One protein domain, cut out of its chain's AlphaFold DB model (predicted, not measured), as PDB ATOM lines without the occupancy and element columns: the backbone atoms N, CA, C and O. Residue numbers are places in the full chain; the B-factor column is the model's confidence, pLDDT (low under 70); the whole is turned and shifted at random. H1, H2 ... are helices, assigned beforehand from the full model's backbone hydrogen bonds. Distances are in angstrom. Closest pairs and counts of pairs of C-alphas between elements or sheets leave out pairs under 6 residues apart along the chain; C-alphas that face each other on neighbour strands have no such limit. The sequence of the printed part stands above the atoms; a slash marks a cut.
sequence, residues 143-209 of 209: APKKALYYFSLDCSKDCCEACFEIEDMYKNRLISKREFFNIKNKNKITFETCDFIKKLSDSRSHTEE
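What this domain is: This is residues 143 to 209 of the 209 residues of an uncharacterized protein of Persephonella sp (UniProt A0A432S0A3). The longest helix, H4, crosses one end of a small bundle of three helices, H1, H2 and H3, whose centres make a triangle; past the bundle, residues 199 to 209 stick out as an arm. The bundle is up and down, each helix running against the one before it. The printed part has 67 residues, with four named helices in the order H1, H2, H3, H4 and no named strand: all helix. It is only just compact, close to loose, with a radius of gyration of the C-alphas of 13.0 A, and elongated, spanning 41 by 23 by 17 A.

Where its parts are: Find C-alpha 188 at (-32.946, 47.684, -28.959); from there H4, residues 188 to 204, runs 24.9 A to C-alpha 204 at (-23.419, 49.288, -51.908). Go back to residues 160 to 171 for H2, 16.7 A long. H1, residues 144 to 155, begins at C-alpha 144 at (-26.187, 27.428, -27.426) and is 15.6 A long. H3 is residues 177 to 186, 14.2 A.

How they stand to each other: Look at residues 190 to 194 of H4: they touch residues 160 to 163 of H2, about perpendicular at 83 degrees, and the closest C-alphas, of Cys 160 and Cys 194, are 5.2 A apart. H2 is the hub. It forms a helical hairpin with H1, opposite ways at a shallow tilt of 33 degrees, only just short of steep; their closest C-alphas, of Phe 151 and Ala 162, are 4.9 A apart. With residues 166 to 170 alone H2 touches H3, also a hairpin, at a shallow tilt of 22 degrees; the closest C-alphas, of Tyr 170 and Phe 180, are 6.5 A apart. H1 and H3 are close but not clearly touching, with the C-alphas of Ser 152 and Ile 183 closest at 6.9 A. In H1, H2, H3 and H4 every O i to N i+4 pair is within hydrogen-bond range.

The domain as a whole: The C-alphas farthest apart, of Lys 146 and Glu 209, are 41.3 A apart. Residues 199 to 209, of which 199 to 204 belong to H4, stand free; the body without them spans 27 by 18 by 17 A. The printed part has no cut, and its three links are tight. Look for low confidence, pLDDT under 70, at residues 204 to 209.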
ATOM      1  N   ALA A 143     -23.331  24.188 -27.323       98.06
ATOM      2  CA  ALA A 143     -23.685  24.813 -26.051       98.06
ATOM      3  C   ALA A 143     -24.375  26.175 -26.286       98.06
ATOM      4  O   ALA A 143     -23.862  27.216 -25.857       98.06
ATOM      5  N   PRO A 144     -25.565  26.201 -26.925       97.25
ATOM      6  CA  PRO A 144     -26.187  27.428 -27.426       97.25
ATOM      7  C   PRO A 144     -26.506  28.439 -26.325       97.25
ATOM      8  O   PRO A 144     -26.322  29.630 -26.521       97.25
ATOM      9  N   LYS A 145     -26.891  28.006 -25.119       96.44
ATOM     10  CA  LYS A 145     -27.129  28.944 -24.003       96.44
ATOM     11  C   LYS A 145     -25.868  29.696 -23.576       96.44
ATOM     12  O   LYS A 145     -25.945  30.851 -23.165       96.44
ATOM     13  N   LYS A 146     -24.708  29.042 -23.658       97.81
ATOM     14  CA  LYS A 146     -23.426  29.657 -23.307       97.81
ATOM     15  C   LYS A 146     -22.930  30.555 -24.438       97.81
ATOM     16  O   LYS A 146     -22.449  31.645 -24.148       97.81
ATOM     17  N   ALA A 147     -23.132  30.145 -25.689       98.06
ATOM     18  CA  ALA A 147     -22.909  31.000 -26.850       98.06
ATOM     19  C   ALA A 147     -23.755  32.283 -26.769       98.06
ATOM     20  O   ALA A 147     -23.209  33.382 -26.796       98.06
ATOM     21  N   LEU A 148     -25.063  32.136 -26.520       97.62
ATOM     22  CA  LEU A 148     -26.009  33.239 -26.344       97.62
ATOM     23  C   LEU A 148     -25.544  34.227 -25.276       97.62
ATOM     24  O   LEU A 148     -25.652  35.432 -25.474       97.62
ATOM     25  N   TYR A 149     -25.032  33.731 -24.146       96.88
ATOM     26  CA  TYR A 149     -24.502  34.583 -23.085       96.88
ATOM     27  C   TYR A 149     -23.361  35.472 -23.590       96.88
ATOM     28  O   TYR A 149     -23.420  36.686 -23.402       96.88
ATOM     29  N   TYR A 150     -22.361  34.897 -24.263       97.81
ATOM     30  CA  TYR A 150     -21.219  35.666 -24.764       97.81
ATOM     31  C   TYR A 150     -21.594  36.612 -25.902       97.81
ATOM     32  O   TYR A 150     -21.213  37.779 -25.848       97.81
ATOM     33  N   PHE A 151     -22.415  36.173 -26.859       97.19
ATOM     34  CA  PHE A 151     -22.926  37.068 -27.899       97.19
ATOM     35  C   PHE A 151     -23.779  38.198 -27.318       97.19
ATOM     36  O   PHE A 151     -23.716  39.320 -27.798       97.19
ATOM     37  N   SER A 152     -24.548  37.953 -26.251       94.69
ATOM     38  CA  SER A 152     -25.343  39.007 -25.606       94.69
ATOM     39  C   SER A 152     -24.476  40.065 -24.926       94.69
ATOM     40  O   SER A 152     -24.858  41.233 -24.909       94.69
ATOM     41  N   LEU A 153     -23.340  39.662 -24.341       93.31
ATOM     42  CA  LEU A 153     -22.363  40.606 -23.795       93.31
ATOM     43  C   LEU A 153     -21.767  41.461 -24.912       93.31
ATOM     44  O   LEU A 153     -21.707  42.677 -24.777       93.31
ATOM     45  N   ASP A 154     -21.388  40.831 -26.015       90.38
ATOM     46  CA  ASP A 154     -20.736  41.502 -27.135       90.38
ATOM     47  C   ASP A 154     -21.686  42.441 -27.895       90.38
ATOM     48  O   ASP A 154     -21.385  43.612 -28.110       90.38
ATOM     49  N   CYS A 155     -22.907  41.977 -28.173       91.38
ATOM     50  CA  CYS A 155     -23.976  42.773 -28.775       91.38
ATOM     51  C   CYS A 155     -24.300  44.023 -27.937       91.38
ATOM     52  O   CYS A 155     -24.639  45.058 -28.490       91.38
ATOM     53  N   SER A 156     -24.133  43.994 -26.609       87.50
ATOM     54  CA  SER A 156     -24.329  45.196 -25.779       87.50
ATOM     55  C   SER A 156     -23.254  46.282 -25.955       87.50
ATOM     56  O   SER A 156     -23.374  47.354 -25.365       87.50
ATOM     57  N   LYS A 157     -22.213  46.017 -26.756       84.06
ATOM     58  CA  LYS A 157     -21.089  46.924 -27.047       84.06
ATOM     59  C   LYS A 157     -21.079  47.447 -28.485       84.06
ATOM     60  O   LYS A 157     -20.035  47.863 -28.984       84.06
ATOM     61  N   ASP A 158     -22.220  47.396 -29.165       83.19
ATOM     62  CA  ASP A 158     -22.354  47.791 -30.572       83.19
ATOM     63  C   ASP A 158     -21.489  46.963 -31.541       83.19
ATOM     64  O   ASP A 158     -21.058  47.462 -32.587       83.19
ATOM     65  N   CYS A 159     -21.248  45.699 -31.178       86.50
ATOM     66  CA  CYS A 159     -20.666  44.655 -32.019       86.50
ATOM     67  C   CYS A 159     -21.793  43.959 -32.794       86.50
ATOM     68  O   CYS A 159     -22.495  43.092 -32.261       86.50
ATOM     69  N   CYS A 160     -22.023  44.394 -34.031       89.94
ATOM     70  CA  CYS A 160     -23.193  43.988 -34.806       89.94
ATOM     71  C   CYS A 160     -23.192  42.511 -35.181       89.94
ATOM     72  O   CYS A 160     -24.249  41.882 -35.195       89.94
ATOM     73  N   GLU A 161     -22.010  41.951 -35.407       90.50
ATOM     74  CA  GLU A 161     -21.778  40.548 -35.718       90.50
ATOM     75  C   GLU A 161     -22.415  39.652 -34.651       90.50
ATOM     76  O   GLU A 161     -23.197  38.759 -34.968       90.50
ATOM     77  N   ALA A 162     -22.201  39.961 -33.370       92.88
ATOM     78  CA  ALA A 162     -22.802  39.207 -32.276       92.88
ATOM     79  C   ALA A 162     -24.331  39.334 -32.224       92.88
ATOM     80  O   ALA A 162     -25.018  38.369 -31.889       92.88
ATOM     81  N   CYS A 163     -24.894  40.502 -32.551       93.38
ATOM     82  CA  CYS A 163     -26.348  40.654 -32.620       93.38
ATOM     83  C   CYS A 163     -26.943  39.816 -33.765       93.38
ATOM     84  O   CYS A 163     -27.991  39.196 -33.573       93.38
ATOM     85  N   PHE A 164     -26.269  39.744 -34.919       93.12
ATOM     86  CA  PHE A 164     -26.684  38.904 -36.046       93.12
ATOM     87  C   PHE A 164     -26.618  37.413 -35.710       93.12
ATOM     88  O   PHE A 164     -27.582  36.699 -35.985       93.12
ATOM     89  N   GLU A 165     -25.567  36.968 -35.016       96.12
ATOM     90  CA  GLU A 165     -25.472  35.589 -34.522       96.12
ATOM     91  C   GLU A 165     -26.662  35.228 -33.619       96.12
ATOM     92  O   GLU A 165     -27.253  34.159 -33.744       96.12
ATOM     93  N   ILE A 166     -27.110  36.144 -32.754       96.31
ATOM     94  CA  ILE A 166     -28.298  35.921 -31.908       96.31
ATOM     95  C   ILE A 166     -29.576  35.778 -32.749       96.31
ATOM     96  O   ILE A 166     -30.442  34.959 -32.417       96.31
ATOM     97  N   GLU A 167     -29.720  36.547 -33.832       95.44
ATOM     98  CA  GLU A 167     -30.848  36.386 -34.757       95.44
ATOM     99  C   GLU A 167     -30.806  35.037 -35.475       95.44
ATOM    100  O   GLU A 167     -31.838  34.371 -35.601       95.44
ATOM    101  N   ASP A 168     -29.629  34.603 -35.915       96.19
ATOM    102  CA  ASP A 168     -29.455  33.333 -36.614       96.19
ATOM    103  C   ASP A 168     -29.647  32.141 -35.676       96.19
ATOM    104  O   ASP A 168     -30.322  31.173 -36.039       96.19
ATOM    105  N   MET A 169     -29.201  32.237 -34.423       97.75
ATOM    106  CA  MET A 169     -29.552  31.280 -33.374       97.75
ATOM    107  C   MET A 169     -31.072  31.161 -33.196       97.75
ATOM    108  O   MET A 169     -31.589  30.052 -33.026       97.75
ATOM    109  N   TYR A 170     -31.811  32.273 -33.248       97.44
ATOM    110  CA  TYR A 170     -33.274  32.255 -33.157       97.44
ATOM    111  C   TYR A 170     -33.926  31.625 -34.396       97.44
ATOM    112  O   TYR A 170     -34.781  30.747 -34.249       97.44
ATOM    113  N   LYS A 171     -33.500  31.999 -35.611       97.38
ATOM    114  CA  LYS A 171     -34.003  31.420 -36.876       97.38
ATOM    115  C   LYS A 171     -33.781  29.909 -36.936       97.38
ATOM    116  O   LYS A 171     -34.684  29.168 -37.323       97.38
ATOM    117  N   ASN A 172     -32.622  29.455 -36.463       96.94
ATOM    118  CA  ASN A 172     -32.251  28.043 -36.385       96.94
ATOM    119  C   ASN A 172     -32.827  27.319 -35.154       96.94
ATOM    120  O   ASN A 172     -32.499  26.160 -34.911       96.94
ATOM    121  N   ARG A 173     -33.711  27.970 -34.380       97.31
ATOM    122  CA  ARG A 173     -34.397  27.403 -33.202       97.31
ATOM    123  C   ARG A 173     -33.447  26.910 -32.100       97.31
ATOM    124  O   ARG A 173     -33.825  26.057 -31.301       97.31
ATOM    125  N   LEU A 174     -32.237  27.465 -32.028       97.44
ATOM    126  CA  LEU A 174     -31.259  27.177 -30.974       97.44
ATOM    127  C   LEU A 174     -31.597  27.892 -29.660       97.44
ATOM    128  O   LEU A 174     -31.161  27.469 -28.590       97.44
ATOM    129  N   ILE A 175     -32.380  28.971 -29.745       97.06
ATOM    130  CA  ILE A 175     -32.877  29.748 -28.606       97.06
ATOM    131  C   ILE A 175     -34.380  29.989 -28.751       97.06
ATOM    132  O   ILE A 175     -34.932  30.031 -29.852       97.06
ATOM    133  N   SER A 176     -35.066  30.149 -27.624       97.50
ATOM    134  CA  SER A 176     -36.506  30.387 -27.601       97.50
ATOM    135  C   SER A 176     -36.865  31.805 -28.045       97.50
ATOM    136  O   SER A 176     -36.107  32.759 -27.864       97.50
ATOM    137  N   LYS A 177     -38.105  31.972 -28.520       97.25
ATOM    138  CA  LYS A 177     -38.701  33.290 -28.790       97.25
ATOM    139  C   LYS A 177     -38.561  34.234 -27.589       97.25
ATOM    140  O   LYS A 177     -38.234  35.403 -27.754       97.25
ATOM    141  N   ARG A 178     -38.780  33.723 -26.374       97.25
ATOM    142  CA  ARG A 178     -38.663  34.513 -25.142       97.25
ATOM    143  C   ARG A 178     -37.235  35.013 -24.919       97.25
ATOM    144  O   ARG A 178     -37.062  36.191 -24.631       97.25
ATOM    145  N   GLU A 179     -36.235  34.142 -25.046       96.50
ATOM    146  CA  GLU A 179     -34.820  34.516 -24.898       96.50
ATOM    147  C   GLU A 179     -34.421  35.580 -25.924       96.50
ATOM    148  O   GLU A 179     -33.882  36.619 -25.544       96.50
ATOM    149  N   PHE A 180     -34.777  35.363 -27.192       96.81
ATOM    150  CA  PHE A 180     -34.493  36.297 -28.277       96.81
ATOM    151  C   PHE A 180     -35.073  37.693 -28.019       96.81
ATOM    152  O   PHE A 180     -34.335  38.677 -27.987       96.81
ATOM    153  N   PHE A 181     -36.384  37.797 -27.772       96.12
ATOM    154  CA  PHE A 181     -37.028  39.099 -27.567       96.12
ATOM    155  C   PHE A 181     -36.573  39.795 -26.280       96.12
ATOM    156  O   PHE A 181     -36.509  41.021 -26.254       96.12
ATOM    157  N   ASN A 182     -36.197  39.054 -25.233       95.62
ATOM    158  CA  ASN A 182     -35.604  39.656 -24.037       95.62
ATOM    159  C   ASN A 182     -34.283  40.371 -24.361       95.62
ATOM    160  O   ASN A 182     -34.075  41.504 -23.925       95.62
ATOM    161  N   ILE A 183     -33.402  39.727 -25.131       94.81
ATOM    162  CA  ILE A 183     -32.105  40.300 -25.516       94.81
ATOM    163  C   ILE A 183     -32.293  41.446 -26.511       94.81
ATOM    164  O   ILE A 183     -31.705  42.512 -26.324       94.81
ATOM    165  N   LYS A 184     -33.153  41.257 -27.519       94.00
ATOM    166  CA  LYS A 184     -33.457  42.280 -28.526       94.00
ATOM    167  C   LYS A 184     -34.031  43.544 -27.895       94.00
ATOM    168  O   LYS A 184     -33.590  44.636 -28.219       94.00
ATOM    169  N   ASN A 185     -34.949  43.411 -26.936       94.12
ATOM    170  CA  ASN A 185     -35.512  44.564 -26.232       94.12
ATOM    171  C   ASN A 185     -34.477  45.272 -25.348       94.12
ATOM    172  O   ASN A 185     -34.481  46.499 -25.278       94.12
ATOM    173  N   LYS A 186     -33.581  44.522 -24.688       93.44
ATOM    174  CA  LYS A 186     -32.522  45.101 -23.849       93.44
ATOM    175  C   LYS A 186     -31.501  45.895 -24.671       93.44
ATOM    176  O   LYS A 186     -31.036  46.926 -24.203       93.44
ATOM    177  N   ASN A 187     -31.188  45.436 -25.881       90.56
ATOM    178  CA  ASN A 187     -30.207  46.054 -26.779       90.56
ATOM    179  C   ASN A 187     -30.880  46.691 -28.008       90.56
ATOM    180  O   ASN A 187     -30.327  46.662 -29.104       90.56
ATOM    181  N   LYS A 188     -32.097  47.233 -27.844       92.25
ATOM    182  CA  LYS A 188     -32.946  47.684 -28.959       92.25
ATOM    183  C   LYS A 188     -32.217  48.634 -29.915       92.25
ATOM    184  O   LYS A 188     -32.265  48.424 -31.120       92.25
ATOM    185  N   ILE A 189     -31.522  49.632 -29.365       90.94
ATOM    186  CA  ILE A 189     -30.781  50.635 -30.145       90.94
ATOM    187  C   ILE A 189     -29.682  49.972 -30.976       90.94
ATOM    188  O   ILE A 189     -29.546  50.273 -32.161       90.94
ATOM    189  N   THR A 190     -28.923  49.049 -30.382       90.38
ATOM    190  CA  THR A 190     -27.867  48.336 -31.095       90.38
ATOM    191  C   THR A 190     -28.440  47.482 -32.220       90.38
ATOM    192  O   THR A 190     -27.964  47.587 -33.342       90.38
ATOM    193  N   PHE A 191     -29.509  46.715 -31.974       91.38
ATOM    194  CA  PHE A 191     -30.174  45.949 -33.037       91.38
ATOM    195  C   PHE A 191     -30.650  46.852 -34.184       91.38
ATOM    196  O   PHE A 191     -30.371  46.557 -35.340       91.38
ATOM    197  N   GLU A 192     -31.307  47.976 -33.885       90.88
ATOM    198  CA  GLU A 192     -31.773  48.927 -34.908       90.88
ATOM    199  C   GLU A 192     -30.610  49.542 -35.702       90.88
ATOM    200  O   GLU A 192     -30.691  49.693 -36.924       90.88
ATOM    201  N   THR A 193     -29.513  49.859 -35.018       89.88
ATOM    202  CA  THR A 193     -28.307  50.428 -35.628       89.88
ATOM    203  C   THR A 193     -27.615  49.407 -36.529       89.88
ATOM    204  O   THR A 193     -27.251  49.723 -37.659       89.88
ATOM    205  N   CYS A 194     -27.484  48.165 -36.072       89.38
ATOM    206  CA  CYS A 194     -26.899  47.077 -36.847       89.38
ATOM    207  C   CYS A 194     -27.755  46.711 -38.064       89.38
ATOM    208  O   CYS A 194     -27.215  46.548 -39.158       89.38
ATOM    209  N   ASP A 195     -29.082  46.684 -37.920       89.25
ATOM    210  CA  ASP A 195     -30.014  46.491 -39.037       89.25
ATOM    211  C   ASP A 195     -29.872  47.600 -40.091       89.25
ATOM    212  O   ASP A 195     -29.956  47.339 -41.295       89.25
ATOM    213  N   PHE A 196     -29.646  48.846 -39.663       89.06
ATOM    214  CA  PHE A 196     -29.394  49.964 -40.571       89.06
ATOM    215  C   PHE A 196     -28.050  49.829 -41.298       89.06
ATOM    216  O   PHE A 196     -28.005  49.973 -42.521       89.06
ATOM    217  N   ILE A 197     -26.972  49.500 -40.577       86.12
ATOM    218  CA  ILE A 197     -25.637  49.286 -41.159       86.12
ATOM    219  C   ILE A 197     -25.675  48.165 -42.203       86.12
ATOM    220  O   ILE A 197     -25.153  48.343 -43.301       86.12
ATOM    221  N   LYS A 198     -26.355  47.053 -41.902       86.31
ATOM    222  CA  LYS A 198     -26.513  45.929 -42.833       86.31
ATOM    223  C   LYS A 198     -27.219  46.336 -44.129       86.31
ATOM    224  O   LYS A 198     -26.776  46.004 -45.219       86.31
ATOM    225  N   LYS A 199     -28.290  47.127 -44.036       88.56
ATOM    226  CA  LYS A 199     -28.971  47.645 -45.236       88.56
ATOM    227  C   LYS A 199     -28.059  48.532 -46.082       88.56
ATOM    228  O   LYS A 199     -28.130  48.481 -47.307       88.56
ATOM    229  N   LEU A 200     -27.211  49.343 -45.444       86.19
ATOM    230  CA  LEU A 200     -26.242  50.169 -46.159       86.19
ATOM    231  C   LEU A 200     -25.182  49.324 -46.873       86.19
ATOM    232  O   LEU A 200     -24.868  49.635 -48.022       86.19
ATOM    233  N   SER A 201     -24.654  48.270 -46.243       81.88
ATOM    234  CA  SER A 201     -23.684  47.380 -46.897       81.88
ATOM    235  C   SER A 201     -24.292  46.678 -48.108       81.88
ATOM    236  O   SER A 201     -23.707  46.735 -49.186       81.88
ATOM    237  N   ASP A 202     -25.500  46.131 -47.961       81.69
ATOM    238  CA  ASP A 202     -26.188  45.402 -49.033       81.69
ATOM    239  C   ASP A 202     -26.538  46.331 -50.214       81.69
ATOM    240  O   ASP A 202     -26.501  45.935 -51.377       81.69
ATOM    241  N   SER A 203     -26.834  47.608 -49.941       74.31
ATOM    242  CA  SER A 203     -27.110  48.596 -50.993       74.31
ATOM    243  C   SER A 203     -25.877  48.990 -51.813       74.31
ATOM    244  O   SER A 203     -26.017  49.300 -52.992       74.31
ATOM    245  N   ARG A 204     -24.677  48.955 -51.218       69.38
ATOM    246  CA  ARG A 204     -23.419  49.288 -51.908       69.38
ATOM    247  C   ARG A 204     -22.932  48.149 -52.798       69.38
ATOM    248  O   ARG A 204     -22.420  48.417 -53.878       69.38
ATOM    249  N   SER A 205     -23.166  46.897 -52.404       60.72
ATOM    250  CA  SER A 205     -22.842  45.728 -53.236       60.72
ATOM    251  C   SER A 205     -23.674  45.622 -54.518       60.72
ATOM    252  O   SER A 205     -23.299  44.882 -55.416       60.72
ATOM    253  N   HIS A 206     -24.786  46.356 -54.626       57.38
ATOM    254  CA  HIS A 206     -25.643  46.378 -55.818       57.38
ATOM    255  C   HIS A 206     -25.427  47.604 -56.720       57.38
ATOM    256  O   HIS A 206     -26.136  47.759 -57.709       57.38
ATOM    257  N   THR A 207     -24.484  48.489 -56.385       51.44
ATOM    258  CA  THR A 207     -24.145  49.674 -57.197       51.44
ATOM    259  C   THR A 207     -22.815  49.548 -57.946       51.44
ATOM    260  O   THR A 207     -22.426  50.491 -58.630       51.44
ATOM    261  N   GLU A 208     -22.121  48.415 -57.814       47.78
ATOM    262  CA  GLU A 208     -20.833  48.128 -58.470       47.78
ATOM    263  C   GLU A 208     -20.930  47.070 -59.596       47.78
ATOM    264  O   GLU A 208     -19.900  46.631 -60.105       47.78
ATOM    265  N   GLU A 209     -22.145  46.698 -60.025       39.91
ATOM    266  CA  GLU A 209     -22.419  45.892 -61.237       39.91
ATOM    267  C   GLU A 209     -23.016  46.753 -62.359       39.91
ATOM    268  O   GLU A 209     -22.612  46.558 -63.531       39.91
TER     269      GLU A 209